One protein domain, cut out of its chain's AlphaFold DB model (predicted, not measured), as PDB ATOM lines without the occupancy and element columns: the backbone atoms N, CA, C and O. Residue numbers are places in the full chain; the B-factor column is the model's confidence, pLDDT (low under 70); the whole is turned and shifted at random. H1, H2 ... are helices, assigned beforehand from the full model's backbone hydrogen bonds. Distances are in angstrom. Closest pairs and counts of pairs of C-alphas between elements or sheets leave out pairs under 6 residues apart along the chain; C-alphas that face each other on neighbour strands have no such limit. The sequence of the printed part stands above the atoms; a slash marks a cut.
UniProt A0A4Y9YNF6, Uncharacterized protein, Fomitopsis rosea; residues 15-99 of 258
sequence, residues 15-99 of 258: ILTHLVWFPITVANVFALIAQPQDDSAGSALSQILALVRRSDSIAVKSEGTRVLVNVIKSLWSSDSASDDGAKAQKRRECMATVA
ATOM      1  N   ILE A  15      87.125  89.195  75.457       41.66
ATOM      2  CA  ILE A  15      88.441  89.438  76.075       41.66
ATOM      3  C   ILE A  15      89.014  88.134  76.652       41.66
ATOM      4  O   ILE A  15      90.216  87.888  76.548       41.66
ATOM      5  N   LEU A  16      88.161  87.261  77.199       39.16
ATOM      6  CA  LEU A  16      88.578  85.963  77.733       39.16
ATOM      7  C   LEU A  16      89.010  84.989  76.626       39.16
ATOM      8  O   LEU A  16      90.028  84.324  76.784       39.16
ATOM      9  N   THR A  17      88.326  84.942  75.478       38.56
ATOM     10  CA  THR A  17      88.715  84.038  74.378       38.56
ATOM     11  C   THR A  17      90.033  84.430  73.704       38.56
ATOM     12  O   THR A  17      90.818  83.546  73.356       38.56
ATOM     13  N   HIS A  18      90.343  85.725  73.573       37.47
ATOM     14  CA  HIS A  18      91.618  86.171  72.992       37.47
ATOM     15  C   HIS A  18      92.828  86.002  73.933       37.47
ATOM     16  O   HIS A  18      93.925  85.717  73.454       37.47
ATOM     17  N   LEU A  19      92.653  86.109  75.257       40.66
ATOM     18  CA  LEU A  19      93.738  85.936  76.246       40.66
ATOM     19  C   LEU A  19      94.121  84.471  76.517       40.66
ATOM     20  O   LEU A  19      95.147  84.199  77.141       40.66
ATOM     21  N   VAL A  20      93.288  83.531  76.075       47.16
ATOM     22  CA  VAL A  20      93.455  82.093  76.322       47.16
ATOM     23  C   VAL A  20      94.167  81.391  75.161       47.16
ATOM     24  O   VAL A  20      94.810  80.365  75.374       47.16
ATOM     25  N   TRP A  21      94.103  81.959  73.951       41.31
ATOM     26  CA  TRP A  21      94.744  81.415  72.746       41.31
ATOM     27  C   TRP A  21      96.040  82.124  72.336       41.31
ATOM     28  O   TRP A  21      96.852  81.536  71.624       41.31
ATOM     29  N   PHE A  22      96.267  83.359  72.793       44.00
ATOM     30  CA  PHE A  22      97.549  84.041  72.617       44.00
ATOM     31  C   PHE A  22      98.427  83.874  73.863       44.00
ATOM     32  O   PHE A  22      97.923  84.019  74.979       44.00
ATOM     33  N   PRO A  23      99.741  83.622  73.715       58.69
ATOM     34  CA  PRO A  23     100.650  83.649  74.852       58.69
ATOM     35  C   PRO A  23     100.588  85.039  75.496       58.69
ATOM     36  O   PRO A  23     100.937  86.040  74.866       58.69
ATOM     37  N   ILE A  24     100.121  85.119  76.748       68.19
ATOM     38  CA  ILE A  24     100.136  86.374  77.504       68.19
ATOM     39  C   ILE A  24     101.601  86.779  77.662       68.19
ATOM     40  O   ILE A  24     102.364  86.127  78.374       68.19
ATOM     41  N   THR A  25     102.013  87.846  76.983       80.56
ATOM     42  CA  THR A  25     103.379  88.359  77.100       80.56
ATOM     43  C   THR A  25     103.603  88.934  78.496       80.56
ATOM     44  O   THR A  25     102.671  89.399  79.155       80.56
ATOM     45  N   VAL A  26     104.856  88.966  78.950       82.50
ATOM     46  CA  VAL A  26     105.196  89.566  80.248       82.50
ATOM     47  C   VAL A  26     104.774  91.043  80.338       82.50
ATOM     48  O   VAL A  26     104.357  91.508  81.394       82.50
ATOM     49  N   ALA A  27     104.779  91.767  79.212       84.31
ATOM     50  CA  ALA A  27     104.289  93.142  79.134       84.31
ATOM     51  C   ALA A  27     102.779  93.239  79.419       84.31
ATOM     52  O   ALA A  27     102.353  94.102  80.187       84.31
ATOM     53  N   ASN A  28     101.982  92.317  78.869       86.81
ATOM     54  CA  ASN A  28     100.547  92.242  79.150       86.81
ATOM     55  C   ASN A  28     100.291  91.892  80.618       86.81
ATOM     56  O   ASN A  28      99.392  92.458  81.237       86.81
ATOM     57  N   VAL A  29     101.107  91.006  81.200       89.50
ATOM     58  CA  VAL A  29     101.031  90.691  82.632       89.50
ATOM     59  C   VAL A  29     101.280  91.935  83.483       89.50
ATOM     60  O   VAL A  29     100.524  92.206  84.413       89.50
ATOM     61  N   PHE A  30     102.305  92.718  83.151       90.62
ATOM     62  CA  PHE A  30     102.598  93.953  83.871       90.62
ATOM     63  C   PHE A  30     101.439  94.942  83.812       90.62
ATOM     64  O   PHE A  30     101.127  95.543  84.832       90.62
ATOM     65  N   ALA A  31     100.792  95.093  82.656       88.25
ATOM     66  CA  ALA A  31      99.620  95.953  82.523       88.25
ATOM     67  C   ALA A  31      98.407  95.428  83.313       88.25
ATOM     68  O   ALA A  31      97.662  96.216  83.881       88.25
ATOM     69  N   LEU A  32      98.225  94.104  83.384       88.06
ATOM     70  CA  LEU A  32      97.118  93.476  84.113       88.06
ATOM     71  C   LEU A  32      97.246  93.625  85.639       88.06
ATOM     72  O   LEU A  32      96.241  93.741  86.346       88.06
ATOM     73  N   ILE A  33      98.481  93.564  86.145       89.19
ATOM     74  CA  ILE A  33      98.786  93.632  87.579       89.19
ATOM     75  C   ILE A  33      98.948  95.080  88.045       89.19
ATOM     76  O   ILE A  33      98.543  95.405  89.163       89.19
ATOM     77  N   ALA A  34      99.539  95.946  87.215       82.94
ATOM     78  CA  ALA A  34      99.728  97.347  87.560       82.94
ATOM     79  C   ALA A  34      98.382  98.018  87.867       82.94
ATOM     80  O   ALA A  34      97.389  97.828  87.166       82.94
ATOM     81  N   GLN A  35      98.359  98.812  88.934       69.25
ATOM     82  CA  GLN A  35      97.209  99.637  89.278       69.25
ATOM     83  C   GLN A  35      97.281 100.968  88.516       69.25
ATOM     84  O   GLN A  35      98.352 101.581  88.486       69.25
ATOM     85  N   PRO A  36      96.172 101.465  87.947       59.16
ATOM     86  CA  PRO A  36      96.021 102.896  87.711       59.16
ATOM     87  C   PRO A  36      96.009 103.608  89.073       59.16
ATOM     88  O   PRO A  36      95.315 103.159  89.983       59.16
ATOM     89  N   GLN A  37      96.773 104.695  89.228       53.84
ATOM     90  CA  GLN A  37      96.949 105.385  90.519       53.84
ATOM     91  C   GLN A  37      95.655 105.979  91.120       53.84
ATOM     92  O   GLN A  37      95.655 106.277  92.309       53.84
ATOM     93  N   ASP A  38      94.564 106.087  90.352       57.72
ATOM     94  CA  ASP A  38      93.337 106.800  90.752       57.72
ATOM     95  C   ASP A  38      92.055 105.938  90.795       57.72
ATOM     96  O   ASP A  38      90.967 106.465  91.029       57.72
ATOM     97  N   ASP A  39      92.133 104.615  90.595       57.94
ATOM     98  CA  ASP A  39      90.928 103.779  90.468       57.94
ATOM     99  C   ASP A  39      90.564 103.012  91.751       57.94
ATOM    100  O   ASP A  39      91.241 102.072  92.173       57.94
ATOM    101  N   SER A  40      89.395 103.334  92.319       62.53
ATOM    102  CA  SER A  40      88.793 102.608  93.455       62.53
ATOM    103  C   SER A  40      88.425 101.145  93.140       62.53
ATOM    104  O   SER A  40      88.115 100.369  94.044       62.53
ATOM    105  N   ALA A  41      88.470 100.751  91.862       64.06
ATOM    106  CA  ALA A  41      88.111  99.420  91.375       64.06
ATOM    107  C   ALA A  41      89.216  98.355  91.553       64.06
ATOM    108  O   ALA A  41      88.941  97.158  91.415       64.06
ATOM    109  N   GLY A  42      90.452  98.760  91.877       77.38
ATOM    110  CA  GLY A  42      91.609  97.867  91.982       77.38
ATOM    111  C   GLY A  42      92.143  97.376  90.625       77.38
ATOM    112  O   GLY A  42      91.582  97.662  89.568       77.38
ATOM    113  N   SER A  43      93.252  96.623  90.652       87.38
ATOM    114  CA  SER A  43      93.905  96.100  89.434       87.38
ATOM    115  C   SER A  43      92.972  95.208  88.601       87.38
ATOM    116  O   SER A  43      92.055  94.578  89.138       87.38
ATOM    117  N   ALA A  44      93.239  95.074  87.299       89.69
ATOM    118  CA  ALA A  44      92.465  94.182  86.432       89.69
ATOM    119  C   ALA A  44      92.507  92.725  86.927       89.69
ATOM    120  O   ALA A  44      91.489  92.029  86.905       89.69
ATOM    121  N   LEU A  45      93.645  92.279  87.471       89.81
ATOM    122  CA  LEU A  45      93.746  90.979  88.134       89.81
ATOM    123  C   LEU A  45      92.778  90.856  89.324       89.81
ATOM    124  O   LEU A  45      92.079  89.850  89.450       89.81
ATOM    125  N   SER A  46      92.700  91.876  90.183       89.88
ATOM    126  CA  SER A  46      91.770  91.901  91.321       89.88
ATOM    127  C   SER A  46      90.315  91.801  90.860       89.88
ATOM    128  O   SER A  46      89.523  91.076  91.465       89.88
ATOM    129  N   GLN A  47      89.968  92.470  89.760       91.00
ATOM    130  CA  GLN A  47      88.631  92.414  89.172       91.00
ATOM    131  C   GLN A  47      88.310  91.025  88.598       91.00
ATOM    132  O   GLN A  47      87.207  90.518  88.819       91.00
ATOM    133  N   ILE A  48      89.271  90.371  87.934       91.94
ATOM    134  CA  ILE A  48      89.124  88.987  87.449       91.94
ATOM    135  C   ILE A  48      88.906  88.030  88.623       91.94
ATOM    136  O   ILE A  48      87.963  87.241  88.598       91.94
ATOM    137  N   LEU A  49      89.713  88.124  89.684       91.44
ATOM    138  CA  LEU A  49      89.550  87.288  90.879       91.44
ATOM    139  C   LEU A  49      88.188  87.515  91.548       91.44
ATOM    140  O   LEU A  49      87.514  86.559  91.938       91.44
ATOM    141  N   ALA A  50      87.741  88.771  91.639       90.25
ATOM    142  CA  ALA A  50      86.423  89.104  92.164       90.25
ATOM    143  C   ALA A  50      85.293  88.519  91.301       90.25
ATOM    144  O   ALA A  50      84.299  88.036  91.852       90.25
ATOM    145  N   LEU A  51      85.445  88.529  89.971       90.12
ATOM    146  CA  LEU A  51      84.500  87.931  89.029       90.12
ATOM    147  C   LEU A  51      84.452  86.403  89.159       90.12
ATOM    148  O   LEU A  51      83.360  85.852  89.272       90.12
ATOM    149  N   VAL A  52      85.608  85.734  89.194       90.38
ATOM    150  CA  VAL A  52      85.710  84.276  89.389       90.38
ATOM    151  C   VAL A  52      85.024  83.867  90.691       90.38
ATOM    152  O   VAL A  52      84.206  82.950  90.698       90.38
ATOM    153  N   ARG A  53      85.284  84.594  91.785       88.38
ATOM    154  CA  ARG A  53      84.713  84.293  93.105       88.38
ATOM    155  C   ARG A  53      83.186  84.398  93.143       88.38
ATOM    156  O   ARG A  53      82.553  83.615  93.840       88.38
ATOM    157  N   ARG A  54      82.599  85.378  92.449       89.06
ATOM    158  CA  ARG A  54      81.148  85.655  92.494       89.06
ATOM    159  C   ARG A  54      80.338  84.955  91.401       89.06
ATOM    160  O   ARG A  54      79.124  85.108  91.378       89.06
ATOM    161  N   SER A  55      80.994  84.288  90.452       87.25
ATOM    162  CA  SER A  55      80.310  83.658  89.325       87.25
ATOM    163  C   SER A  55      79.851  82.246  89.669       87.25
ATOM    164  O   SER A  55      80.631  81.434  90.159       87.25
ATOM    165  N   ASP A  56      78.613  81.916  89.319       82.06
ATOM    166  CA  ASP A  56      78.115  80.536  89.358       82.06
ATOM    167  C   ASP A  56      78.389  79.783  88.044       82.06
ATOM    168  O   ASP A  56      78.171  78.577  87.947       82.06
ATOM    169  N   SER A  57      78.901  80.475  87.019       84.81
ATOM    170  CA  SER A  57      79.242  79.856  85.742       84.81
ATOM    171  C   SER A  57      80.598  79.163  85.819       84.81
ATOM    172  O   SER A  57      81.636  79.811  85.984       84.81
ATOM    173  N   ILE A  58      80.592  77.841  85.614       83.31
ATOM    174  CA  ILE A  58      81.809  77.024  85.518       83.31
ATOM    175  C   ILE A  58      82.742  77.584  84.440       83.31
ATOM    176  O   ILE A  58      83.937  77.703  84.689       83.31
ATOM    177  N   ALA A  59      82.200  78.000  83.289       84.06
ATOM    178  CA  ALA A  59      82.989  78.555  82.190       84.06
ATOM    179  C   ALA A  59      83.697  79.864  82.581       84.06
ATOM    180  O   ALA A  59      84.868  80.056  82.276       84.06
ATOM    181  N   VAL A  60      83.020  80.759  83.307       87.19
ATOM    182  CA  VAL A  60      83.639  82.017  83.764       87.19
ATOM    183  C   VAL A  60      84.729  81.740  84.799       87.19
ATOM    184  O   VAL A  60      85.796  82.351  84.743       87.19
ATOM    185  N   LYS A  61      84.489  80.803  85.725       88.56
ATOM    186  CA  LYS A  61      85.484  80.391  86.722       88.56
ATOM    187  C   LYS A  61      86.714  79.762  86.076       88.56
ATOM    188  O   LYS A  61      87.834  80.139  86.428       88.56
ATOM    189  N   SER A  62      86.519  78.830  85.141       87.19
ATOM    190  CA  SER A  62      87.622  78.157  84.459       87.19
ATOM    191  C   SER A  62      88.425  79.149  83.628       87.19
ATOM    192  O   SER A  62      89.624  79.261  83.847       87.19
ATOM    193  N   GLU A  63      87.789  79.948  82.769       90.12
ATOM    194  CA  GLU A  63      88.513  80.890  81.904       90.12
ATOM    195  C   GLU A  63      89.189  82.018  82.695       90.12
ATOM    196  O   GLU A  63      90.357  82.324  82.460       90.12
ATOM    197  N   GLY A  64      88.519  82.585  83.704       91.75
ATOM    198  CA  GLY A  64      89.130  83.600  84.566       91.75
ATOM    199  C   GLY A  64      90.343  83.070  85.338       91.75
ATOM    200  O   GLY A  64      91.345  83.768  85.481       91.75
ATOM    201  N   THR A  65      90.302  81.808  85.776       93.19
ATOM    202  CA  THR A  65      91.456  81.182  86.440       93.19
ATOM    203  C   THR A  65      92.553  80.792  85.446       93.19
ATOM    204  O   THR A  65      93.731  80.851  85.790       93.19
ATOM    205  N   ARG A  66      92.222  80.469  84.190       92.69
ATOM    206  CA  ARG A  66      93.222  80.231  83.132       92.69
ATOM    207  C   ARG A  66      94.019  81.486  82.787       92.69
ATOM    208  O   ARG A  66      95.223  81.388  82.558       92.69
ATOM    209  N   VAL A  67      93.402  82.670  82.851       92.75
ATOM    210  CA  VAL A  67      94.148  83.938  82.768       92.75
ATOM    211  C   VAL A  67      95.199  84.015  83.882       92.75
ATOM    212  O   VAL A  67      96.356  84.328  83.606       92.75
ATOM    213  N   LEU A  68      94.840  83.660  85.121       94.81
ATOM    214  CA  LEU A  68      95.784  83.615  86.246       94.81
ATOM    215  C   LEU A  68      96.902  82.577  86.036       94.81
ATOM    216  O   LEU A  68      98.065  82.877  86.306       94.81
ATOM    217  N   VAL A  69      96.579  81.381  85.533       94.31
ATOM    218  CA  VAL A  69      97.585  80.362  85.176       94.31
ATOM    219  C   VAL A  69      98.595  80.939  84.186       94.31
ATOM    220  O   VAL A  69      99.802  80.827  84.404       94.31
ATOM    221  N   ASN A  70      98.119  81.590  83.124       92.88
ATOM    222  CA  ASN A  70      98.979  82.178  82.102       92.88
ATOM    223  C   ASN A  70      99.833  83.323  82.661       92.88
ATOM    224  O   ASN A  70     101.020  83.386  82.362       92.88
ATOM    225  N   VAL A  71      99.276  84.166  83.534       93.88
ATOM    226  CA  VAL A  71     100.027  85.208  84.253       93.88
ATOM    227  C   VAL A  71     101.199  84.616  85.040       93.88
ATOM    228  O   VAL A  71     102.330  85.080  84.896       93.88
ATOM    229  N   ILE A  72     100.954  83.573  85.839       94.69
ATOM    230  CA  ILE A  72     101.999  82.921  86.641       94.69
ATOM    231  C   ILE A  72     103.035  82.257  85.735       94.69
ATOM    232  O   ILE A  72     104.231  82.458  85.926       94.69
ATOM    233  N   LYS A  73     102.609  81.516  84.707       92.75
ATOM    234  CA  LYS A  73     103.545  80.885  83.768       92.75
ATOM    235  C   LYS A  73     104.453  81.926  83.120       92.75
ATOM    236  O   LYS A  73     105.665  81.764  83.179       92.75
ATOM    237  N   SER A  74     103.897  83.021  82.607       91.56
ATOM    238  CA  SER A  74     104.674  84.073  81.948       91.56
ATOM    239  C   SER A  74     105.657  84.777  82.886       91.56
ATOM    240  O   SER A  74     106.774  85.085  82.471       91.56
ATOM    241  N   LEU A  75     105.296  85.008  84.153       92.38
ATOM    242  CA  LEU A  75     106.206  85.612  85.136       92.38
ATOM    243  C   LEU A  75     107.397  84.706  85.482       92.38
ATOM    244  O   LEU A  75     108.490  85.218  85.717       92.38
ATOM    245  N   TRP A  76     107.201  83.385  85.487       91.19
ATOM    246  CA  TRP A  76     108.238  82.407  85.838       91.19
ATOM    247  C   TRP A  76     109.025  81.868  84.639       91.19
ATOM    248  O   TRP A  76     110.142  81.393  84.823       91.19
ATOM    249  N   SER A  77     108.474  81.925  83.424       84.62
ATOM    250  CA  SER A  77     109.133  81.427  82.210       84.62
ATOM    251  C   SER A  77     109.872  82.505  81.421       84.62
ATOM    252  O   SER A  77     110.555  82.177  80.455       84.62
ATOM    253  N   SER A  78     109.689  83.786  81.755       73.75
ATOM    254  CA  SER A  78     110.371  84.877  81.054       73.75
ATOM    255  C   SER A  78     111.877  84.796  81.288       73.75
ATOM    256  O   SER A  78     112.316  84.705  82.435       73.75
ATOM    257  N   ASP A  79     112.657  84.856  80.207       70.62
ATOM    258  CA  ASP A  79     114.114  84.798  80.280       70.62
ATOM    259  C   ASP A  79     114.665  86.011  81.037       70.62
ATOM    260  O   ASP A  79     114.789  87.120  80.508       70.62
ATOM    261  N   SER A  80     115.003  85.777  82.304       67.12
ATOM    262  CA  SER A  80     115.535  86.797  83.198       67.12
ATOM    263  C   SER A  80     116.869  87.381  82.735       67.12
ATOM    264  O   SER A  80     117.201  88.473  83.186       67.12
ATOM    265  N   ALA A  81     117.606  86.691  81.854       64.81
ATOM    266  CA  ALA A  81     118.880  87.168  81.322       64.81
ATOM    267  C   ALA A  81     118.703  88.273  80.268       64.81
ATOM    268  O   ALA A  81     119.605  89.081  80.069       64.81
ATOM    269  N   SER A  82     117.536  88.326  79.621       69.62
ATOM    270  CA  SER A  82     117.196  89.337  78.610       69.62
ATOM    271  C   SER A  82     116.550  90.600  79.191       69.62
ATOM    272  O   SER A  82     116.325  91.576  78.474       69.62
ATOM    273  N   ASP A  83     116.228  90.585  80.484       79.00
ATOM    274  CA  ASP A  83     115.513  91.673  81.133       79.00
ATOM    275  C   ASP A  83     116.491  92.729  81.648       79.00
ATOM    276  O   ASP A  83     117.408  92.433  82.413       79.00
ATOM    277  N   ASP A  84     116.253  93.988  81.275       83.38
ATOM    278  CA  ASP A  84     116.925  95.110  81.924       83.38
ATOM    279  C   ASP A  84     116.583  95.168  83.429       83.38
ATOM    280  O   ASP A  84     115.630  94.544  83.917       83.38
ATOM    281  N   GLY A  85     117.371  95.927  84.198       85.00
ATOM    282  CA  GLY A  85     117.216  95.999  85.653       85.00
ATOM    283  C   GLY A  85     115.819  96.446  86.109       85.00
ATOM    284  O   GLY A  85     115.311  95.936  87.110       85.00
ATOM    285  N   ALA A  86     115.168  97.341  85.357       87.38
ATOM    286  CA  ALA A  86     113.836  97.847  85.677       87.38
ATOM    287  C   ALA A  86     112.753  96.798  85.394       87.38
ATOM    288  O   ALA A  86     111.868  96.570  86.219       87.38
ATOM    289  N   LYS A  87     112.849  96.098  84.262       86.94
ATOM    290  CA  LYS A  87     111.958  95.005  83.872       86.94
ATOM    291  C   LYS A  87     112.077  93.825  84.833       86.94
ATOM    292  O   LYS A  87     111.060  93.281  85.262       86.94
ATOM    293  N   ALA A  88     113.296  93.485  85.254       88.69
ATOM    294  CA  ALA A  88     113.538  92.449  86.251       88.69
ATOM    295  C   ALA A  88     112.955  92.812  87.624       88.69
ATOM    296  O   ALA A  88     112.355  91.958  88.283       88.69
ATOM    297  N   GLN A  89     113.089  94.072  88.045       90.31
ATOM    298  CA  GLN A  89     112.476  94.567  89.277       90.31
ATOM    299  C   GLN A  89     110.945  94.524  89.199       90.31
ATOM    300  O   GLN A  89     110.308  93.928  90.068       90.31
ATOM    301  N   LYS A  90     110.360  95.039  88.113       91.06
ATOM    302  CA  LYS A  90     108.911  95.013  87.880       91.06
ATOM    303  C   LYS A  90     108.352  93.589  87.855       91.06
ATOM    304  O   LYS A  90     107.267  93.332  88.374       91.06
ATOM    305  N   ARG A  91     109.109  92.633  87.303       91.50
ATOM    306  CA  ARG A  91     108.760  91.207  87.330       91.50
ATOM    307  C   ARG A  91     108.703  90.667  88.753       91.50
ATOM    308  O   ARG A  91     107.712  90.032  89.094       91.50
ATOM    309  N   ARG A  92     109.707  90.953  89.590       91.75
ATOM    310  CA  ARG A  92     109.708  90.545  91.008       91.75
ATOM    311  C   ARG A  92     108.525  91.130  91.776       91.75
ATOM    312  O   ARG A  92     107.882  90.409  92.530       91.75
ATOM    313  N   GLU A  93     108.197  92.397  91.546       92.25
ATOM    314  CA  GLU A  93     107.031  93.050  92.158       92.25
ATOM    315  C   GLU A  93     105.716  92.387  91.727       92.25
ATOM    316  O   GLU A  93     104.843  92.109  92.552       92.25
ATOM    317  N   CYS A  94     105.591  92.054  90.441       93.50
ATOM    318  CA  CYS A  94     104.441  91.318  89.926       93.50
ATOM    319  C   CYS A  94     104.348  89.904  90.515       93.50
ATOM    320  O   CYS A  94     103.262  89.491  90.918       93.50
ATOM    321  N   MET A  95     105.468  89.178  90.617       94.81
ATOM    322  CA  MET A  95     105.535  87.861  91.263       94.81
ATOM    323  C   MET A  95     105.077  87.935  92.722       94.81
ATOM    324  O   MET A  95     104.238  87.137  93.134       94.81
ATOM    325  N   ALA A  96     105.557  88.927  93.477       93.94
ATOM    326  CA  ALA A  96     105.136  89.154  94.856       93.94
ATOM    327  C   ALA A  96     103.637  89.486  94.950       93.94
ATOM    328  O   ALA A  96     102.949  88.999  95.842       93.94
ATOM    329  N   THR A  97     103.111  90.256  93.992       93.94
ATOM    330  CA  THR A  97     101.687  90.616  93.943       93.94
ATOM    331  C   THR A  97     100.801  89.399  93.688       93.94
ATOM    332  O   THR A  97      99.755  89.270  94.321       93.94
ATOM    333  N   VAL A  98     101.194  88.482  92.794       94.94
ATOM    334  CA  VAL A  98     100.410  87.263  92.510       94.94
ATOM    335  C   VAL A  98     100.606  86.161  93.553       94.94
ATOM    336  O   VAL A  98      99.730  85.309  93.693       94.94
ATOM    337  N   ALA A  99     101.707  86.185  94.309       96.00
ATOM    338  CA  ALA A  99     101.989  85.277  95.419       96.00
ATOM    339  C   ALA A  99     101.172  85.631  96.671       96.00
ATOM    340  O   ALA A  99     101.708  86.011  97.710       96.00
TER     341      ALA A  99
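This is residues 15 to 99 of the 258 residues of an uncharacterized protein of Fomitopsis rosea (UniProt A0A4Y9YNF6). The long helix H4 has H3 and H5 folded back along its two ends, with H2 between them and H1 packed on H4. The printed part has 85 residues with five named helices, H1 to H5 in chain order, all helix by class. It is compact, radius of gyration of the C-alphas 13.4 A, spanning 42 by 31 by 21 A.

Start at H1, residues 15 to 21; it touches the hub H4, residues 58 to 77, closest at C-alphas 16 and 63, 6.6 A. Next, H2, residues 26 to 33, touches H4 at C-alphas 26 and 74, 5.8 A. H3, residues 44 to 54, makes a hairpin with H4, closest C-alphas 52 and 61, 4.7 A. H5, residues 85 to 98, makes another, closest C-alphas 75 and 91, 6.5 A. O i to N i+4 pairs are within hydrogen-bond range throughout H2, H3 and H5, in 2 of 3 in H1 and 15 of 16 in H4.

Find C-alpha 15 at (88.441, 89.438, 76.075); H4 runs 27.9 A, and H5 20.1 A to C-alpha 98 at (100.410, 87.263, 92.510).

The farthest C-alphas, Asp 56 and Gly 85, are 42.2 A apart. Confidence is under 70 at residues 15 to 24, 35 to 41 and 80 to 82.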